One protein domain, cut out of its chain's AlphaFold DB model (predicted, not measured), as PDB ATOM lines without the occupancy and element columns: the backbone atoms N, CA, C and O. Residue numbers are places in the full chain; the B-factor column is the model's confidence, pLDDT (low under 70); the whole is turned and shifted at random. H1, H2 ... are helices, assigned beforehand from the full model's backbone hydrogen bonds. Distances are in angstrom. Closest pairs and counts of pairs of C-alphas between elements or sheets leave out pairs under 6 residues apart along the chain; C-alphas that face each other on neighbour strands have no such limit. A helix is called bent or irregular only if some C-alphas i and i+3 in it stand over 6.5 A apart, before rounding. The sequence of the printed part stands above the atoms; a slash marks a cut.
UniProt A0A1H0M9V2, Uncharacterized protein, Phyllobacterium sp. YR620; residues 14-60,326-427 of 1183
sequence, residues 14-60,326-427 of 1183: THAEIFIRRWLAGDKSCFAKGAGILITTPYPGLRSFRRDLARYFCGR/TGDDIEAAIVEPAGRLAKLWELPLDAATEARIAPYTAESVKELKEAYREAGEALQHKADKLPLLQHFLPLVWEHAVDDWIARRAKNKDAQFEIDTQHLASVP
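Overview. This is residues 14 to 60 and 326 to 427 of the 1183 residues of an uncharacterized protein of Phyllobacterium sp. YR620 (UniProt A0A1H0M9V2). One long helix, H5, runs the length of the domain, and H4 folds back from its start as the other leg of a narrow V, with the short H6 set between the two legs toward the open side. H3 runs beside H5 on another side and meets the first half of H4, while H1 lies across H5 near its last residues and H2 packs on H3. The printed part has 149 residues with six named helices, H1 to H6 in chain order, and no named strand; its class is all helix. It is compact, with a radius of gyration of the C-alphas of 15.1 A, and spans 46 by 34 by 28 A.

Along the chain. H1 is residues 15 to 24, beginning at C-alpha 15 at (190.248, 140.637, 132.613), and is 14.3 A long. H2 is residues 51 to 56, irregular, with C-alphas 52 and 55 at 7.5 A. H3, residues 328 to 344, is 23.5 A long, with a kink of 34 degrees near residue 335; it is only just irregular, with C-alphas 334 and 337 at 6.8 A. H4 is residues 362 to 378, 24.5 A long. H5, residues 382 to 410, is 43.8 A long and ends at C-alpha 410 at (181.731, 152.421, 119.903). H5 is neither bent nor irregular, but only just: C-alphas 383 and 386 are 6.4 A apart. H6 is residues 420 to 424, ending at C-alpha 424 at (202.174, 154.249, 110.382).

Arrangement. H1 is close to H5 but not clearly touching, about perpendicular at 76 degrees; the closest C-alphas, of Ile 20 and Ile 405, are 7.2 A apart. H1 and H3 are near each other. H2 touches H3, at its residues 336 to 341 alone, about perpendicular at 81 degrees, with the C-alphas of Tyr 56 and Pro 337 closest at 4.6 A. H3 touches H4 at a steep tilt of 47 degrees, opposite ways, closest at the C-alphas of Glu 331 and Val 365, 7.1 A. H3 and H5 are close but not clearly touching, closest at the C-alphas of Ile 334 and Leu 393, 7.6 A, with a shallow tilt of 34 degrees, only just short of steep, the same way. H4 and H5 form a helical hairpin at a shallow tilt of 29 degrees, opposite ways; residues 372 to 376 touch residues 382 to 389, closest at the C-alphas of Gly 376 and Lys 382, 5.0 A. H6 touches H4, with the C-alphas of Ser 364 and Thr 420 closest at 5.0 A. H6 also touches H5, with those of Ala 400 and His 422 closest at 5.7 A. The packing of the helices is mostly crossed, but only just: of 3 touching pairs with a tilt, 1 is shallow. Every O i to N i+4 pair is within hydrogen-bond range in H1, H4 and H6, against 11 of 13 in H3, 20 of 25 in H5 and 0 of 2 in H2, where 2 of 3 O i to N i+3 pairs are within range.

Size, cuts and confidence. The two C-alphas farthest apart, of Thr 14 and Gln 380, are 47.4 A apart. Residues 61 to 325 are cut out, and C-alphas 60 and 326 are 10.2 A apart across the cut. The links from H1 to H2 and from H3 to H4 are long; that from H4 to H5 is tight. Mean pLDDT of the printed part is 87.8, and residues 32 to 37 and 351 to 355 are under 70.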
ATOM      1  N   THR A  14     185.589 141.725 133.668       80.44
ATOM      2  CA  THR A  14     186.391 140.798 132.847       80.44
ATOM      3  C   THR A  14     187.869 141.209 132.875       80.44
ATOM      4  O   THR A  14     188.178 142.389 133.057       80.44
ATOM      5  N   HIS A  15     188.817 140.285 132.648       84.06
ATOM      6  CA  HIS A  15     190.248 140.637 132.613       84.06
ATOM      7  C   HIS A  15     190.540 141.789 131.633       84.06
ATOM      8  O   HIS A  15     191.325 142.685 131.943       84.06
ATOM      9  N   ALA A  16     189.835 141.833 130.500       85.75
ATOM     10  CA  ALA A  16     189.923 142.922 129.535       85.75
ATOM     11  C   ALA A  16     189.440 144.277 130.097       85.75
ATOM     12  O   ALA A  16     190.028 145.312 129.790       85.75
ATOM     13  N   GLU A  17     188.397 144.305 130.930       86.81
ATOM     14  CA  GLU A  17     187.921 145.536 131.584       86.81
ATOM     15  C   GLU A  17     188.921 146.042 132.631       86.81
ATOM     16  O   GLU A  17     189.223 147.239 132.657       86.81
ATOM     17  N   ILE A  18     189.529 145.133 133.402       85.62
ATOM     18  CA  ILE A  18     190.618 145.463 134.334       85.62
ATOM     19  C   ILE A  18     191.816 146.042 133.567       85.62
ATOM     20  O   ILE A  18     192.383 147.059 133.978       85.62
ATOM     21  N   PHE A  19     192.186 145.432 132.435       89.00
ATOM     22  CA  PHE A  19     193.246 145.932 131.560       89.00
ATOM     23  C   PHE A  19     192.956 147.360 131.083       89.00
ATOM     24  O   PHE A  19     193.797 148.238 131.266       89.00
ATOM     25  N   ILE A  20     191.760 147.622 130.540       90.19
ATOM     26  CA  ILE A  20     191.360 148.951 130.043       90.19
ATOM     27  C   ILE A  20     191.419 149.988 131.162       90.19
ATOM     28  O   ILE A  20     191.969 151.074 130.977       90.19
ATOM     29  N   ARG A  21     190.882 149.660 132.340       88.69
ATOM     30  CA  ARG A  21     190.887 150.565 133.490       88.69
ATOM     31  C   ARG A  21     192.309 150.929 133.910       88.69
ATOM     32  O   ARG A  21     192.591 152.102 134.146       88.69
ATOM     33  N   ARG A  22     193.208 149.944 133.982       88.00
ATOM     34  CA  ARG A  22     194.626 150.170 134.301       88.00
ATOM     35  C   ARG A  22     195.317 150.995 133.221       88.00
ATOM     36  O   ARG A  22     196.012 151.956 133.543       88.00
ATOM     37  N   TRP A  23     195.070 150.673 131.957       91.69
ATOM     38  CA  TRP A  23     195.634 151.387 130.819       91.69
ATOM     39  C   TRP A  23     195.242 152.872 130.815       91.69
ATOM     40  O   TRP A  23     196.108 153.742 130.735       91.69
ATOM     41  N   LEU A  24     193.953 153.174 131.001       90.06
ATOM     42  CA  LEU A  24     193.436 154.546 131.100       90.06
ATOM     43  C   LEU A  24     193.923 155.281 132.358       90.06
ATOM     44  O   LEU A  24     194.011 156.507 132.351       90.06
ATOM     45  N   ALA A  25     194.284 154.551 133.416       86.25
ATOM     46  CA  ALA A  25     194.953 155.103 134.594       86.25
ATOM     47  C   ALA A  25     196.454 155.396 134.364       86.25
ATOM     48  O   ALA A  25     197.150 155.787 135.300       86.25
ATOM     49  N   GLY A  26     196.962 155.216 133.139       83.94
ATOM     50  CA  GLY A  26     198.355 155.476 132.765       83.94
ATOM     51  C   GLY A  26     199.303 154.308 133.037       83.94
ATOM     52  O   GLY A  26     200.520 154.460 132.943       83.94
ATOM     53  N   ASP A  27     198.782 153.128 133.378       84.06
ATOM     54  CA  ASP A  27     199.606 151.959 133.647       84.06
ATOM     55  C   ASP A  27     200.025 151.261 132.349       84.06
ATOM     56  O   ASP A  27     199.382 150.313 131.899       84.06
ATOM     57  N   LYS A  28     201.115 151.742 131.744       86.50
ATOM     58  CA  LYS A  28     201.714 151.209 130.504       86.50
ATOM     59  C   LYS A  28     202.997 150.401 130.770       86.50
ATOM     60  O   LYS A  28     203.911 150.369 129.943       86.50
ATOM     61  N   SER A  29     203.116 149.779 131.948       78.38
ATOM     62  CA  SER A  29     204.359 149.133 132.374       78.38
ATOM     63  C   SER A  29     204.580 147.766 131.721       78.38
ATOM     64  O   SER A  29     203.691 146.919 131.608       78.38
ATOM     65  N   CYS A  30     205.834 147.517 131.345       79.69
ATOM     66  CA  CYS A  30     206.305 146.206 130.902       79.69
ATOM     67  C   CYS A  30     206.936 145.385 132.036       79.69
ATOM     68  O   CYS A  30     207.562 144.372 131.771       79.69
ATOM     69  N   PHE A  31     206.846 145.853 133.281       74.88
ATOM     70  CA  PHE A  31     207.356 145.190 134.478       74.88
ATOM     71  C   PHE A  31     206.280 145.239 135.561       74.88
ATOM     72  O   PHE A  31     205.468 146.174 135.610       74.88
ATOM     73  N   ALA A  32     206.245 144.210 136.404       65.31
ATOM     74  CA  ALA A  32     205.291 144.146 137.499       65.31
ATOM     75  C   ALA A  32     205.659 145.200 138.553       65.31
ATOM     76  O   ALA A  32     206.797 145.246 139.014       65.31
ATOM     77  N   LYS A  33     204.697 146.038 138.951       64.31
ATOM     78  CA  LYS A  33     204.886 147.047 140.013       64.31
ATOM     79  C   LYS A  33     204.859 146.448 141.432       64.31
ATOM     80  O   LYS A  33     205.012 147.177 142.402       64.31
ATOM     81  N   GLY A  34     204.660 145.136 141.550       55.44
ATOM     82  CA  GLY A  34     204.600 144.378 142.799       55.44
ATOM     83  C   GLY A  34     204.174 142.928 142.549       55.44
ATOM     84  O   GLY A  34     203.774 142.575 141.434       55.44
ATOM     85  N   ALA A  35     204.269 142.076 143.571       48.28
ATOM     86  CA  ALA A  35     203.875 140.671 143.470       48.28
ATOM     87  C   ALA A  35     202.389 140.541 143.079       48.28
ATOM     88  O   ALA A  35     201.532 141.236 143.615       48.28
ATOM     89  N   GLY A  36     202.085 139.682 142.101       55.97
ATOM     90  CA  GLY A  36     200.721 139.480 141.589       55.97
ATOM     91  C   GLY A  36     200.212 140.550 140.609       55.97
ATOM     92  O   GLY A  36     199.201 140.327 139.948       55.97
ATOM     93  N   ILE A  37     200.916 141.676 140.432       65.75
ATOM     94  CA  ILE A  37     200.523 142.716 139.472       65.75
ATOM     95  C   ILE A  37     200.930 142.296 138.053       65.75
ATOM     96  O   ILE A  37     202.112 142.212 137.720       65.75
ATOM     97  N   LEU A  38     199.940 142.067 137.187       78.25
ATOM     98  CA  LEU A  38     200.163 141.756 135.772       78.25
ATOM     99  C   LEU A  38     200.693 142.980 135.005       78.25
ATOM    100  O   LEU A  38     200.308 144.108 135.311       78.25
ATOM    101  N   ILE A  39     201.549 142.765 134.005       86.25
ATOM    102  CA  ILE A  39     202.060 143.829 133.119       86.25
ATOM    103  C   ILE A  39     201.016 144.219 132.068       86.25
ATOM    104  O   ILE A  39     200.121 143.427 131.784       86.25
ATOM    105  N   THR A  40     201.149 145.388 131.448       88.56
ATOM    106  CA  THR A  40     200.236 145.867 130.390       88.56
ATOM    107  C   THR A  40     200.911 146.058 129.031       88.56
ATOM    108  O   THR A  40     200.222 146.165 128.018       88.56
ATOM    109  N   THR A  41     202.246 146.007 128.985       91.62
ATOM    110  CA  THR A  41     203.045 146.110 127.754       91.62
ATOM    111  C   THR A  41     203.976 144.894 127.623       91.62
ATOM    112  O   THR A  41     204.687 144.585 128.577       91.62
ATOM    113  N   PRO A  42     204.022 144.187 126.476       91.94
ATOM    114  CA  PRO A  42     204.757 142.921 126.366       91.94
ATOM    115  C   PRO A  42     206.249 143.098 126.052       91.94
ATOM    116  O   PRO A  42     207.042 142.186 126.287       91.94
ATOM    117  N   TYR A  43     206.641 144.262 125.527       93.44
ATOM    118  CA  TYR A  43     208.011 144.552 125.107       93.44
ATOM    119  C   TYR A  43     208.688 145.535 126.068       93.44
ATOM    120  O   TYR A  43     208.081 146.544 126.428       93.44
ATOM    121  N   PRO A  44     209.959 145.306 126.445       89.56
ATOM    122  CA  PRO A  44     210.634 146.135 127.439       89.56
ATOM    123  C   PRO A  44     211.305 147.405 126.883       89.56
ATOM    124  O   PRO A  44     211.998 148.106 127.630       89.56
ATOM    125  N   GLY A  45     211.116 147.720 125.596       90.75
ATOM    126  CA  GLY A  45     211.759 148.859 124.933       90.75
ATOM    127  C   GLY A  45     213.229 148.580 124.636       90.75
ATOM    128  O   GLY A  45     213.559 147.513 124.137       90.75
ATOM    129  N   LEU A  46     214.138 149.503 124.963       90.81
ATOM    130  CA  LEU A  46     215.584 149.279 124.795       90.81
ATOM    131  C   LEU A  46     216.199 148.370 125.877       90.81
ATOM    132  O   LEU A  46     217.344 147.938 125.731       90.81
ATOM    133  N   ARG A  47     215.471 148.089 126.965       86.94
ATOM    134  CA  ARG A  47     215.967 147.293 128.102       86.94
ATOM    135  C   ARG A  47     216.152 145.830 127.724       86.94
ATOM    136  O   ARG A  47     215.400 145.282 126.928       86.94
ATOM    137  N   SER A  48     217.099 145.140 128.354       88.44
ATOM    138  CA  SER A  48     217.157 143.678 128.237       88.44
ATOM    139  C   SER A  48     215.922 143.026 128.864       88.44
ATOM    140  O   SER A  48     215.435 143.498 129.891       88.44
ATOM    141  N   PHE A  49     215.471 141.896 128.314       89.94
ATOM    142  CA  PHE A  49     214.475 141.067 128.991       89.94
ATOM    143  C   PHE A  49     215.066 140.541 130.304       89.94
ATOM    144  O   PHE A  49     216.139 139.934 130.322       89.94
ATOM    145  N   ARG A  50     214.363 140.801 131.406       86.25
ATOM    146  CA  ARG A  50     214.710 140.339 132.753       86.25
ATOM    147  C   ARG A  50     214.069 138.980 133.050       86.25
ATOM    148  O   ARG A  50     213.234 138.498 132.285       86.25
ATOM    149  N   ARG A  51     214.452 138.371 134.179       85.44
ATOM    150  CA  ARG A  51     213.941 137.067 134.640       85.44
ATOM    151  C   ARG A  51     212.406 137.014 134.706       85.44
ATOM    152  O   ARG A  51     211.807 136.043 134.262       85.44
ATOM    153  N   ASP A  52     211.765 138.066 135.205       81.88
ATOM    154  CA  ASP A  52     210.306 138.207 135.327       81.88
ATOM    155  C   ASP A  52     209.577 138.292 133.970       81.88
ATOM    156  O   ASP A  52     208.390 137.965 133.867       81.88
ATOM    157  N   LEU A  53     210.310 138.654 132.912       87.38
ATOM    158  CA  LEU A  53     209.825 138.730 131.534       87.38
ATOM    159  C   LEU A  53     210.191 137.509 130.688       87.38
ATOM    160  O   LEU A  53     209.934 137.512 129.486       87.38
ATOM    161  N   ALA A  54     210.721 136.441 131.289       88.94
ATOM    162  CA  ALA A  54     211.075 135.206 130.586       88.94
ATOM    163  C   ALA A  54     209.926 134.635 129.749       88.94
ATOM    164  O   ALA A  54     210.122 134.230 128.604       88.94
ATOM    165  N   ARG A  55     208.690 134.712 130.266       88.56
ATOM    166  CA  ARG A  55     207.491 134.266 129.542       88.56
ATOM    167  C   ARG A  55     207.212 135.055 128.257       88.56
ATOM    168  O   ARG A  55     206.455 134.570 127.425       88.56
ATOM    169  N   TYR A  56     207.787 136.245 128.102       91.38
ATOM    170  CA  TYR A  56     207.658 137.106 126.924       91.38
ATOM    171  C   TYR A  56     208.949 137.139 126.090       91.38
ATOM    172  O   TYR A  56     208.977 137.764 125.039       91.38
ATOM    173  N   PHE A  57     210.013 136.443 126.502       93.19
ATOM    174  CA  PHE A  57     211.260 136.355 125.744       93.19
ATOM    175  C   PHE A  57     211.216 135.190 124.739       93.19
ATOM    176  O   PHE A  57     211.524 134.037 125.067       93.19
ATOM    177  N   CYS A  58     210.815 135.508 123.505       92.12
ATOM    178  CA  CYS A  58     210.546 134.548 122.424       92.12
ATOM    179  C   CYS A  58     211.555 134.690 121.265       92.12
ATOM    180  O   CYS A  58     212.344 135.634 121.230       92.12
ATOM    181  N   GLY A  59     211.560 133.739 120.321       89.88
ATOM    182  CA  GLY A  59     212.448 133.784 119.144       89.88
ATOM    183  C   GLY A  59     213.920 133.453 119.421       89.88
ATOM    184  O   GLY A  59     214.804 133.811 118.650       89.88
ATOM    185  N   ARG A  60     214.212 132.807 120.558       91.81
ATOM    186  CA  ARG A  60     215.568 132.377 120.962       91.81
ATOM    187  C   ARG A  60     215.594 130.955 121.532       91.81
ATOM    188  O   ARG A  60     216.444 130.621 122.353       91.81
ATOM    189  N   THR A 326     217.349 136.130 112.994       82.19
ATOM    190  CA  THR A 326     216.989 136.126 111.563       82.19
ATOM    191  C   THR A 326     215.827 135.164 111.281       82.19
ATOM    192  O   THR A 326     215.492 134.340 112.124       82.19
ATOM    193  N   GLY A 327     215.200 135.268 110.105       82.62
ATOM    194  CA  GLY A 327     214.220 134.281 109.625       82.62
ATOM    195  C   GLY A 327     212.937 134.193 110.459       82.62
ATOM    196  O   GLY A 327     212.252 135.195 110.655       82.62
ATOM    197  N   ASP A 328     212.599 132.990 110.917       83.56
ATOM    198  CA  ASP A 328     211.387 132.729 111.709       83.56
ATOM    199  C   ASP A 328     211.551 133.148 113.178       83.56
ATOM    200  O   ASP A 328     210.580 133.515 113.838       83.56
ATOM    201  N   ASP A 329     212.788 133.180 113.682       90.19
ATOM    202  CA  ASP A 329     213.083 133.593 115.056       90.19
ATOM    203  C   ASP A 329     212.707 135.065 115.296       90.19
ATOM    204  O   ASP A 329     212.228 135.417 116.373       90.19
ATOM    205  N   ILE A 330     212.875 135.939 114.290       92.38
ATOM    206  CA  ILE A 330     212.487 137.353 114.427       92.38
ATOM    207  C   ILE A 330     210.968 137.519 114.439       92.38
ATOM    208  O   ILE A 330     210.452 138.356 115.170       92.38
ATOM    209  N   GLU A 331     210.250 136.695 113.680       93.38
ATOM    210  CA  GLU A 331     208.791 136.694 113.677       93.38
ATOM    211  C   GLU A 331     208.245 136.255 115.034       93.38
ATOM    212  O   GLU A 331     207.410 136.950 115.606       93.38
ATOM    213  N   ALA A 332     208.787 135.179 115.608       92.44
ATOM    214  CA  ALA A 332     208.431 134.743 116.956       92.44
ATOM    215  C   ALA A 332     208.764 135.805 118.020       92.44
ATOM    216  O   ALA A 332     207.964 136.043 118.922       92.44
ATOM    217  N   ALA A 333     209.915 136.481 117.904       93.38
ATOM    218  CA  ALA A 333     210.305 137.567 118.808       93.38
ATOM    219  C   ALA A 333     209.385 138.797 118.710       93.38
ATOM    220  O   ALA A 333     209.197 139.496 119.705       93.38
ATOM    221  N   ILE A 334     208.810 139.058 117.532       94.44
ATOM    222  CA  ILE A 334     207.805 140.104 117.332       94.44
ATOM    223  C   ILE A 334     206.466 139.636 117.888       94.44
ATOM    224  O   ILE A 334     205.892 140.315 118.720       94.44
ATOM    225  N   VAL A 335     205.944 138.496 117.454       94.25
ATOM    226  CA  VAL A 335     204.511 138.215 117.568       94.25
ATOM    227  C   VAL A 335     204.125 137.535 118.880       94.25
ATOM    228  O   VAL A 335     203.139 137.913 119.518       94.25
ATOM    229  N   GLU A 336     204.906 136.551 119.322       93.50
ATOM    230  CA  GLU A 336     204.545 135.751 120.491       93.50
ATOM    231  C   GLU A 336     204.416 136.553 121.797       93.50
ATOM    232  O   GLU A 336     203.496 136.246 122.560       93.50
ATOM    233  N   PRO A 337     205.252 137.572 122.096       94.88
ATOM    234  CA  PRO A 337     205.110 138.345 123.329       94.88
ATOM    235  C   PRO A 337     203.744 139.037 123.429       94.88
ATOM    236  O   PRO A 337     203.066 138.916 124.451       94.88
ATOM    237  N   ALA A 338     203.305 139.691 122.348       94.44
ATOM    238  CA  ALA A 338     201.984 140.307 122.248       94.44
ATOM    239  C   ALA A 338     200.858 139.272 122.332       94.44
ATOM    240  O   ALA A 338     199.907 139.468 123.084       94.44
ATOM    241  N   GLY A 339     200.985 138.144 121.626       92.50
ATOM    242  CA  GLY A 339     199.995 137.066 121.675       92.50
ATOM    243  C   GLY A 339     199.831 136.462 123.073       92.50
ATOM    244  O   GLY A 339     198.709 136.211 123.513       92.50
ATOM    245  N   ARG A 340     200.931 136.255 123.809       91.94
ATOM    246  CA  ARG A 340     200.904 135.744 125.191       91.94
ATOM    247  C   ARG A 340     200.256 136.740 126.149       91.94
ATOM    248  O   ARG A 340     199.466 136.326 126.994       91.94
ATOM    249  N   LEU A 341     200.552 138.034 126.009       91.94
ATOM    250  CA  LEU A 341     199.958 139.069 126.853       91.94
ATOM    251  C   LEU A 341     198.468 139.278 126.552       91.94
ATOM    252  O   LEU A 341     197.669 139.372 127.479       91.94
ATOM    253  N   ALA A 342     198.083 139.298 125.275       91.12
ATOM    254  CA  ALA A 342     196.686 139.415 124.871       91.12
ATOM    255  C   ALA A 342     195.843 138.247 125.401       91.12
ATOM    256  O   ALA A 342     194.745 138.463 125.901       91.12
ATOM    257  N   LYS A 343     196.385 137.019 125.371       89.62
ATOM    258  CA  LYS A 343     195.746 135.839 125.979       89.62
ATOM    259  C   LYS A 343     195.639 135.951 127.498       89.62
ATOM    260  O   LYS A 343     194.609 135.583 128.045       89.62
ATOM    261  N   LEU A 344     196.676 136.461 128.167       88.00
ATOM    262  CA  LEU A 344     196.670 136.664 129.619       88.00
ATOM    263  C   LEU A 344     195.564 137.632 130.067       88.00
ATOM    264  O   LEU A 344     194.957 137.412 131.107       88.00
ATOM    265  N   TRP A 345     195.312 138.684 129.287       89.62
ATOM    266  CA  TRP A 345     194.259 139.670 129.552       89.62
ATOM    267  C   TRP A 345     192.920 139.353 128.875       89.62
ATOM    268  O   TRP A 345     192.010 140.177 128.929       89.62
ATOM    269  N   GLU A 346     192.799 138.183 128.241       89.50
ATOM    270  CA  GLU A 346     191.596 137.742 127.521       89.50
ATOM    271  C   GLU A 346     191.090 138.784 126.503       89.50
ATOM    272  O   GLU A 346     189.887 139.001 126.342       89.50
ATOM    273  N   LEU A 347     192.015 139.456 125.806       89.69
ATOM    274  CA  LEU A 347     191.658 140.404 124.753       89.69
ATOM    275  C   LEU A 347     190.975 139.654 123.591       89.69
ATOM    276  O   LEU A 347     191.424 138.563 123.229       89.69
ATOM    277  N   PRO A 348     189.911 140.214 122.984       88.44
ATOM    278  CA  PRO A 348     189.204 139.567 121.883       88.44
ATOM    279  C   PRO A 348     190.095 139.570 120.636       88.44
ATOM    280  O   PRO A 348     190.323 140.623 120.051       88.44
ATOM    281  N   LEU A 349     190.646 138.414 120.264       87.50
ATOM    282  CA  LEU A 349     191.488 138.250 119.076       87.50
ATOM    283  C   LEU A 349     190.665 137.698 117.910       87.50
ATOM    284  O   LEU A 349     189.843 136.800 118.107       87.50
ATOM    285  N   ASP A 350     190.938 138.175 116.695       73.44
ATOM    286  CA  ASP A 350     190.286 137.648 115.496       73.44
ATOM    287  C   ASP A 350     190.655 136.170 115.270       73.44
ATOM    288  O   ASP A 350     191.827 135.788 115.247       73.44
ATOM    289  N   ALA A 351     189.628 135.337 115.104       59.94
ATOM    290  CA  ALA A 351     189.755 133.914 114.816       59.94
ATOM    291  C   ALA A 351     190.163 133.631 113.357       59.94
ATOM    292  O   ALA A 351     190.581 132.510 113.062       59.94
ATOM    293  N   ALA A 352     190.008 134.606 112.449       56.16
ATOM    294  CA  ALA A 352     190.365 134.487 111.034       56.16
ATOM    295  C   ALA A 352     191.864 134.703 110.770       56.16
ATOM    296  O   ALA A 352     192.410 134.130 109.824       56.16
ATOM    297  N   THR A 353     192.545 135.472 111.619       57.16
ATOM    298  CA  THR A 353     194.007 135.528 111.655       57.16
ATOM    299  C   THR A 353     194.513 134.144 112.043       57.16
ATOM    300  O   THR A 353     194.081 133.603 113.061       57.16
ATOM    301  N   GLU A 354     195.415 133.534 111.260       56.69
ATOM    302  CA  GLU A 354     196.035 132.266 111.663       56.69
ATOM    303  C   GLU A 354     196.491 132.398 113.124       56.69
ATOM    304  O   GLU A 354     197.263 133.303 113.446       56.69
ATOM    305  N   ALA A 355     196.006 131.522 114.015       63.12
ATOM    306  CA  ALA A 355     196.164 131.634 115.475       63.12
ATOM    307  C   ALA A 355     197.623 131.798 115.962       63.12
ATOM    308  O   ALA A 355     197.873 132.052 117.142       63.12
ATOM    309  N   ARG A 356     198.584 131.617 115.051       76.56
ATOM    310  CA  ARG A 356     200.019 131.785 115.227       76.56
ATOM    311  C   ARG A 356     200.486 133.245 115.195       76.56
ATOM    312  O   ARG A 356     201.420 133.542 115.934       76.56
ATOM    313  N   ILE A 357     199.885 134.123 114.378       86.25
ATOM    314  CA  ILE A 357     200.375 135.506 114.203       86.25
ATOM    315  C   ILE A 357     199.540 136.587 114.918       86.25
ATOM    316  O   ILE A 357     199.955 137.740 115.000       86.25
ATOM    317  N   ALA A 358     198.389 136.230 115.492       86.38
ATOM    318  CA  ALA A 358     197.592 137.161 116.291       86.38
ATOM    319  C   ALA A 358     198.382 137.675 117.524       86.38
ATOM    320  O   ALA A 358     199.069 136.886 118.184       86.38
ATOM    321  N   PRO A 359     198.282 138.973 117.880       93.00
ATOM    322  CA  PRO A 359     197.333 139.973 117.373       93.00
ATOM    323  C   PRO A 359     197.767 140.702 116.087       93.00
ATOM    324  O   PRO A 359     197.057 141.595 115.643       93.00
ATOM    325  N   TYR A 360     198.911 140.372 115.485       93.69
ATOM    326  CA  TYR A 360     199.382 141.037 114.271       93.69
ATOM    327  C   TYR A 360     198.728 140.477 112.999       93.69
ATOM    328  O   TYR A 360     198.465 139.281 112.879       93.69
ATOM    329  N   THR A 361     198.534 141.343 112.007       92.12
ATOM    330  CA  THR A 361     198.172 140.957 110.629       92.12
ATOM    331  C   THR A 361     199.406 140.509 109.839       92.12
ATOM    332  O   THR A 361     200.526 140.953 110.118       92.12
ATOM    333  N   ALA A 362     199.223 139.680 108.807       90.56
ATOM    334  CA  ALA A 362     200.323 139.181 107.975       90.56
ATOM    335  C   ALA A 362     201.111 140.320 107.298       90.56
ATOM    336  O   ALA A 362     202.343 140.284 107.227       90.56
ATOM    337  N   GLU A 363     200.414 141.364 106.849       91.75
ATOM    338  CA  GLU A 363     200.991 142.553 106.228       91.75
ATOM    339  C   GLU A 363     201.867 143.332 107.215       91.75
ATOM    340  O   GLU A 363     202.987 143.716 106.870       91.75
ATOM    341  N   SER A 364     201.410 143.515 108.459       93.94
ATOM    342  CA  SER A 364     202.195 144.209 109.490       93.94
ATOM    343  C   SER A 364     203.472 143.448 109.867       93.94
ATOM    344  O   SER A 364     204.540 144.052 109.962       93.94
ATOM    345  N   VAL A 365     203.403 142.116 109.997       93.81
ATOM    346  CA  VAL A 365     204.577 141.268 110.265       93.81
ATOM    347  C   VAL A 365     205.576 141.364 109.114       93.81
ATOM    348  O   VAL A 365     206.782 141.493 109.345       93.81
ATOM    349  N   LYS A 366     205.092 141.349 107.868       93.25
ATOM    350  CA  LYS A 366     205.930 141.516 106.677       93.25
ATOM    351  C   LYS A 366     206.656 142.866 106.677       93.25
ATOM    352  O   LYS A 366     207.869 142.888 106.474       93.25
ATOM    353  N   GLU A 367     205.951 143.964 106.947       93.81
ATOM    354  CA  GLU A 367     206.542 145.309 107.037       93.81
ATOM    355  C   GLU A 367     207.575 145.427 108.169       93.81
ATOM    356  O   GLU A 367     208.636 146.023 107.983       93.81
ATOM    357  N   LEU A 368     207.323 144.818 109.332       94.88
ATOM    358  CA  LEU A 368     208.274 144.791 110.449       94.88
ATOM    359  C   LEU A 368     209.550 144.007 110.108       94.88
ATOM    360  O   LEU A 368     210.657 144.461 110.410       94.88
ATOM    361  N   LYS A 369     209.416 142.846 109.450       94.00
ATOM    362  CA  LYS A 369     210.559 142.040 108.983       94.00
ATOM    363  C   LYS A 369     211.386 142.802 107.945       94.00
ATOM    364  O   LYS A 369     212.616 142.740 107.989       94.00
ATOM    365  N   GLU A 370     210.734 143.554 107.063       91.94
ATOM    366  CA  GLU A 370     211.415 144.395 106.078       91.94
ATOM    367  C   GLU A 370     212.148 145.569 106.738       91.94
ATOM    368  O   GLU A 370     213.338 145.755 106.493       91.94
ATOM    369  N   ALA A 371     211.514 146.288 107.670       92.38
ATOM    370  CA  ALA A 371     212.170 147.360 108.425       92.38
ATOM    371  C   ALA A 371     213.386 146.853 109.229       92.38
ATOM    372  O   ALA A 371     214.411 147.531 109.328       92.38
ATOM    373  N   TYR A 372     213.304 145.631 109.767       93.12
ATOM    374  CA  TYR A 372     214.425 144.964 110.430       93.12
ATOM    375  C   TYR A 372     215.576 144.633 109.463       93.12
ATOM    376  O   TYR A 372     216.752 144.757 109.829       93.12
ATOM    377  N   ARG A 373     215.257 144.225 108.228       90.19
ATOM    378  CA  ARG A 373     216.239 143.983 107.160       90.19
ATOM    379  C   ARG A 373     216.906 145.285 106.714       90.19
ATOM    380  O   ARG A 373     218.135 145.339 106.722       90.19
ATOM    381  N   GLU A 374     216.122 146.328 106.432       88.88
ATOM    382  CA  GLU A 374     216.597 147.677 106.081       88.88
ATOM    383  C   GLU A 374     217.589 148.210 107.127       88.88
ATOM    384  O   GLU A 374     218.677 148.681 106.793       88.88
ATOM    385  N   ALA A 375     217.257 148.085 108.417       89.19
ATOM    386  CA  ALA A 375     218.140 148.494 109.506       89.19
ATOM    387  C   ALA A 375     219.487 147.744 109.480       89.19
ATOM    388  O   ALA A 375     220.534 148.333 109.735       89.19
ATOM    389  N   GLY A 376     219.497 146.457 109.122       85.50
ATOM    390  CA  GLY A 376     220.733 145.684 108.973       85.50
ATOM    391  C   GLY A 376     221.632 146.122 107.806       85.50
ATOM    392  O   GLY A 376     222.830 145.828 107.833       85.50
ATOM    393  N   GLU A 377     221.074 146.799 106.803       83.88
ATOM    394  CA  GLU A 377     221.794 147.314 105.630       83.88
ATOM    395  C   GLU A 377     222.294 148.748 105.846       83.88
ATOM    396  O   GLU A 377     223.421 149.067 105.472       83.88
ATOM    397  N   ALA A 378     221.484 149.593 106.488       83.56
ATOM    398  CA  ALA A 378     221.785 151.010 106.688       83.56
ATOM    399  C   ALA A 378     222.697 151.294 107.896       83.56
ATOM    400  O   ALA A 378     223.465 152.256 107.882       83.56
ATOM    401  N   LEU A 379     222.611 150.496 108.966       83.75
ATOM    402  CA  LEU A 379     223.325 150.782 110.213       83.75
ATOM    403  C   LEU A 379     224.805 150.405 110.134       83.75
ATOM    404  O   LEU A 379     225.163 149.280 109.782       83.75
ATOM    405  N   GLN A 380     225.665 151.312 110.608       79.69
ATOM    406  CA  GLN A 380     227.090 151.033 110.811       79.69
ATOM    407  C   GLN A 380     227.297 149.859 111.785       79.69
ATOM    408  O   GLN A 380     228.114 148.973 111.539       79.69
ATOM    409  N   HIS A 381     226.517 149.822 112.870       83.06
ATOM    410  CA  HIS A 381     226.511 148.733 113.844       83.06
ATOM    411  C   HIS A 381     225.297 147.830 113.614       83.06
ATOM    412  O   HIS A 381     224.242 148.024 114.209       83.06
ATOM    413  N   LYS A 382     225.450 146.803 112.770       85.06
ATOM    414  CA  LYS A 382     224.347 145.906 112.362       85.06
ATOM    415  C   LYS A 382     223.584 145.249 113.512       85.06
ATOM    416  O   LYS A 382     222.438 144.858 113.326       85.06
ATOM    417  N   ALA A 383     224.204 145.091 114.678       83.31
ATOM    418  CA  ALA A 383     223.563 144.517 115.857       83.31
ATOM    419  C   ALA A 383     222.515 145.452 116.501       83.31
ATOM    420  O   ALA A 383     221.651 144.964 117.225       83.31
ATOM    421  N   ASP A 384     222.510 146.751 116.172       89.31
ATOM    422  CA  ASP A 384     221.535 147.729 116.680       89.31
ATOM    423  C   ASP A 384     220.116 147.528 116.132       89.31
ATOM    424  O   ASP A 384     219.157 147.985 116.750       89.31
ATOM    425  N   LYS A 385     219.939 146.794 115.024       91.31
ATOM    426  CA  LYS A 385     218.607 146.543 114.449       91.31
ATOM    427  C   LYS A 385     217.638 145.864 115.426       91.31
ATOM    428  O   LYS A 385     216.441 146.119 115.366       91.31
ATOM    429  N   LEU A 386     218.142 145.008 116.325       92.44
ATOM    430  CA  LEU A 386     217.315 144.313 117.316       92.44
ATOM    431  C   LEU A 386     216.854 145.259 118.438       92.44
ATOM    432  O   LEU A 386     215.645 145.358 118.618       92.44
ATOM    433  N   PRO A 387     217.738 146.008 119.124       93.31
ATOM    434  CA  PRO A 387     217.328 147.049 120.064       93.31
ATOM    435  C   PRO A 387     216.373 148.080 119.456       93.31
ATOM    436  O   PRO A 387     215.396 148.448 120.096       93.31
ATOM    437  N   LEU A 388     216.613 148.521 118.215       94.44
ATOM    438  CA  LEU A 388     215.741 149.492 117.548       94.44
ATOM    439  C   LEU A 388     214.341 148.931 117.272       94.44
ATOM    440  O   LEU A 388     213.352 149.619 117.512       94.44
ATOM    441  N   LEU A 389     214.242 147.677 116.822       95.06
ATOM    442  CA  LEU A 389     212.949 147.004 116.690       95.06
ATOM    443  C   LEU A 389     212.273 146.855 118.058       95.06
ATOM    444  O   LEU A 389     211.097 147.164 118.202       95.06
ATOM    445  N   GLN A 390     213.020 146.430 119.075       93.94
ATOM    446  CA  GLN A 390     212.503 146.226 120.427       93.94
ATOM    447  C   GLN A 390     212.005 147.529 121.074       93.94
ATOM    448  O   GLN A 390     211.057 147.496 121.852       93.94
ATOM    449  N   HIS A 391     212.607 148.671 120.730       95.12
ATOM    450  CA  HIS A 391     212.122 150.001 121.095       95.12
ATOM    451  C   HIS A 391     210.847 150.395 120.344       95.12
ATOM    452  O   HIS A 391     209.962 151.014 120.922       95.12
ATOM    453  N   PHE A 392     210.733 150.019 119.071       96.38
ATOM    454  CA  PHE A 392     209.582 150.352 118.237       96.38
ATOM    455  C   PHE A 392     208.307 149.583 118.621       96.38
ATOM    456  O   PHE A 392     207.224 150.159 118.670       96.38
ATOM    457  N   LEU A 393     208.424 148.289 118.933       96.56
ATOM    458  CA  LEU A 393     207.283 147.420 119.255       96.56
ATOM    459  C   LEU A 393     206.370 147.909 120.406       96.56
ATOM    460  O   LEU A 393     205.153 147.827 120.235       96.56
ATOM    461  N   PRO A 394     206.865 148.427 121.552       94.81
ATOM    462  CA  PRO A 394     205.988 148.967 122.592       94.81
ATOM    463  C   PRO A 394     205.246 150.238 122.153       94.81
ATOM    464  O   PRO A 394     204.115 150.427 122.585       94.81
ATOM    465  N   LEU A 395     205.818 151.060 121.263       95.31
ATOM    466  CA  LEU A 395     205.121 152.229 120.706       95.31
ATOM    467  C   LEU A 395     203.946 151.784 119.829       95.31
ATOM    468  O   LEU A 395     202.834 152.280 119.967       95.31
ATOM    469  N   VAL A 396     204.166 150.788 118.967       96.88
ATOM    470  CA  VAL A 396     203.089 150.196 118.156       96.88
ATOM    471  C   VAL A 396     201.998 149.601 119.043       96.88
ATOM    472  O   VAL A 396     200.817 149.810 118.779       96.88
ATOM    473  N   TRP A 397     202.387 148.872 120.094       96.38
ATOM    474  CA  TRP A 397     201.450 148.304 121.064       96.38
ATOM    475  C   TRP A 397     200.587 149.388 121.709       96.38
ATOM    476  O   TRP A 397     199.372 149.239 121.776       96.38
ATOM    477  N   GLU A 398     201.200 150.496 122.130       94.94
ATOM    478  CA  GLU A 398     200.489 151.618 122.736       94.94
ATOM    479  C   GLU A 398     199.429 152.205 121.799       94.94
ATOM    480  O   GLU A 398     198.262 152.304 122.175       94.94
ATOM    481  N   HIS A 399     199.815 152.510 120.558       95.50
ATOM    482  CA  HIS A 399     198.897 153.040 119.554       95.50
ATOM    483  C   HIS A 399     197.766 152.057 119.208       95.50
ATOM    484  O   HIS A 399     196.619 152.479 119.054       95.50
ATOM    485  N   ALA A 400     198.061 150.757 119.113       96.31
ATOM    486  CA  ALA A 400     197.058 149.735 118.828       96.31
ATOM    487  C   ALA A 400     196.061 149.550 119.983       96.31
ATOM    488  O   ALA A 400     194.867 149.357 119.747       96.31
ATOM    489  N   VAL A 401     196.521 149.621 121.236       96.19
ATOM    490  CA  VAL A 401     195.639 149.553 122.409       96.19
ATOM    491  C   VAL A 401     194.765 150.801 122.502       96.19
ATOM    492  O   VAL A 401     193.559 150.666 122.708       96.19
ATOM    493  N   ASP A 402     195.328 151.997 122.308       95.62
ATOM    494  CA  ASP A 402     194.570 153.253 122.342       95.62
ATOM    495  C   ASP A 402     193.479 153.285 121.251       95.62
ATOM    496  O   ASP A 402     192.321 153.618 121.535       95.62
ATOM    497  N   ASP A 403     193.808 152.866 120.024       96.00
ATOM    498  CA  ASP A 403     192.834 152.722 118.935       96.00
ATOM    499  C   ASP A 403     191.763 151.664 119.252       96.00
ATOM    500  O   ASP A 403     190.562 151.918 119.105       96.00
ATOM    501  N   TRP A 404     192.164 150.492 119.752       95.38
ATOM    502  CA  TRP A 404     191.223 149.434 120.116       95.38
ATOM    503  C   TRP A 404     190.255 149.869 121.216       95.38
ATOM    504  O   TRP A 404     189.054 149.628 121.088       95.38
ATOM    505  N   ILE A 405     190.726 150.558 122.258       94.88
ATOM    506  CA  ILE A 405     189.864 151.110 123.313       94.88
ATOM    507  C   ILE A 405     188.861 152.100 122.708       94.88
ATOM    508  O   ILE A 405     187.664 152.034 123.014       94.88
ATOM    509  N   ALA A 406     189.307 152.972 121.798       94.06
ATOM    510  CA  ALA A 406     188.439 153.930 121.117       94.06
ATOM    511  C   ALA A 406     187.391 153.251 120.212       94.06
ATOM    512  O   ALA A 406     186.229 153.673 120.181       94.06
ATOM    513  N   ARG A 407     187.757 152.176 119.500       94.12
ATOM    514  CA  ARG A 407     186.817 151.348 118.724       94.12
ATOM    515  C   ARG A 407     185.848 150.596 119.626       94.12
ATOM    516  O   ARG A 407     184.648 150.592 119.350       94.12
ATOM    517  N   ARG A 408     186.332 150.027 120.732       91.06
ATOM    518  CA  ARG A 408     185.531 149.269 121.701       91.06
ATOM    519  C   ARG A 408     184.485 150.134 122.397       91.06
ATOM    520  O   ARG A 408     183.371 149.675 122.637       91.06
ATOM    521  N   ALA A 409     184.806 151.406 122.646       89.75
ATOM    522  CA  ALA A 409     183.850 152.387 123.157       89.75
ATOM    523  C   ALA A 409     182.642 152.590 122.220       89.75
ATOM    524  O   ALA A 409     181.555 152.926 122.686       89.75
ATOM    525  N   LYS A 410     182.810 152.364 120.906       92.94
ATOM    526  CA  LYS A 410     181.731 152.421 119.903       92.94
ATOM    527  C   LYS A 410     181.083 151.055 119.653       92.94
ATOM    528  O   LYS A 410     179.881 150.993 119.417       92.94
ATOM    529  N   ASN A 411     181.867 149.979 119.687       90.06
ATOM    530  CA  ASN A 411     181.426 148.604 119.463       90.06
ATOM    531  C   ASN A 411     182.098 147.651 120.465       90.06
ATOM    532  O   ASN A 411     183.278 147.343 120.319       90.06
ATOM    533  N   LYS A 412     181.345 147.125 121.441       84.06
ATOM    534  CA  LYS A 412     181.887 146.233 122.483       84.06
ATOM    535  C   LYS A 412     182.513 144.939 121.942       84.06
ATOM    536  O   LYS A 412     183.361 144.372 122.625       84.06
ATOM    537  N   ASP A 413     182.166 144.523 120.726       84.81
ATOM    538  CA  ASP A 413     182.690 143.310 120.084       84.81
ATOM    539  C   ASP A 413     183.920 143.579 119.193       84.81
ATOM    540  O   ASP A 413     184.358 142.703 118.445       84.81
ATOM    541  N   ALA A 414     184.483 144.793 119.246       89.06
ATOM    542  CA  ALA A 414     185.684 145.145 118.496       89.06
ATOM    543  C   ALA A 414     186.866 144.233 118.875       89.06
ATOM    544  O   ALA A 414     187.278 144.181 120.039       89.06
ATOM    545  N   GLN A 415     187.421 143.559 117.866       90.81
ATOM    546  CA  GLN A 415     188.611 142.724 117.997       90.81
ATOM    547  C   GLN A 415     189.864 143.592 118.168       90.81
ATOM    548  O   GLN A 415     189.972 144.692 117.611       90.81
ATOM    549  N   PHE A 416     190.803 143.092 118.960       92.75
ATOM    550  CA  PHE A 416     192.134 143.641 119.128       92.75
ATOM    551  C   PHE A 416     193.050 143.083 118.036       92.75
ATOM    552  O   PHE A 416     193.308 141.880 117.975       92.75
ATOM    553  N   GLU A 417     193.535 143.971 117.175       92.56
ATOM    554  CA  GLU A 417     194.405 143.647 116.045       92.56
ATOM    555  C   GLU A 417     195.483 144.720 115.877       92.56
ATOM    556  O   GLU A 417     195.277 145.883 116.229       92.56
ATOM    557  N   ILE A 418     196.630 144.326 115.323       94.88
ATOM    558  CA  ILE A 418     197.744 145.210 114.990       94.88
ATOM    559  C   ILE A 418     198.028 145.091 113.490       94.88
ATOM    560  O   ILE A 418     198.458 144.046 112.998       94.88
ATOM    561  N   ASP A 419     197.801 146.165 112.745       93.31
ATOM    562  CA  ASP A 419     197.947 146.234 111.297       93.31
ATOM    563  C   ASP A 419     198.920 147.353 110.878       93.31
ATOM    564  O   ASP A 419     199.614 147.963 111.697       93.31
ATOM    565  N   THR A 420     199.004 147.623 109.576       94.06
ATOM    566  CA  THR A 420     199.933 148.618 109.031       94.06
ATOM    567  C   THR A 420     199.568 150.067 109.370       94.06
ATOM    568  O   THR A 420     200.466 150.910 109.349       94.06
ATOM    569  N   GLN A 421     198.304 150.387 109.696       94.56
ATOM    570  CA  GLN A 421     197.943 151.751 110.128       94.56
ATOM    571  C   GLN A 421     198.497 152.041 111.527       94.56
ATOM    572  O   GLN A 421     198.998 153.143 111.744       94.56
ATOM    573  N   HIS A 422     198.530 151.051 112.430       95.94
ATOM    574  CA  HIS A 422     199.176 151.204 113.738       95.94
ATOM    575  C   HIS A 422     200.700 151.363 113.626       95.94
ATOM    576  O   HIS A 422     201.312 152.085 114.410       95.94
ATOM    577  N   LEU A 423     201.338 150.734 112.629       95.94
ATOM    578  CA  LEU A 423     202.755 150.995 112.350       95.94
ATOM    579  C   LEU A 423     202.958 152.442 111.878       95.94
ATOM    580  O   LEU A 423     203.833 153.141 112.381       95.94
ATOM    581  N   ALA A 424     202.115 152.903 110.947       94.25
ATOM    582  CA  ALA A 424     202.174 154.249 110.382       94.25
ATOM    583  C   ALA A 424     201.790 155.366 111.363       94.25
ATOM    584  O   ALA A 424     202.180 156.513 111.147       94.25
ATOM    585  N   SER A 425     201.060 155.058 112.439       95.12
ATOM    586  CA  SER A 425     200.738 156.040 113.475       95.12
ATOM    587  C   SER A 425     201.928 156.392 114.365       95.12
ATOM    588  O   SER A 425     201.892 157.430 115.024       95.12
ATOM    589  N   VAL A 426     202.980 155.563 114.388       95.81
ATOM    590  CA  VAL A 426     204.193 155.859 115.154       95.81
ATOM    591  C   VAL A 426     205.016 156.935 114.426       95.81
ATOM    592  O   VAL A 426     205.408 156.737 113.269       95.81
ATOM    593  N   PRO A 427     205.330 158.071 115.078       94.00
ATOM    594  CA  PRO A 427     206.132 159.128 114.472       94.00
ATOM    595  C   PRO A 427     207.480 158.615 113.949       94.00
ATOM    596  O   PRO A 427     208.199 157.904 114.644       94.00
TER     597      PRO A 427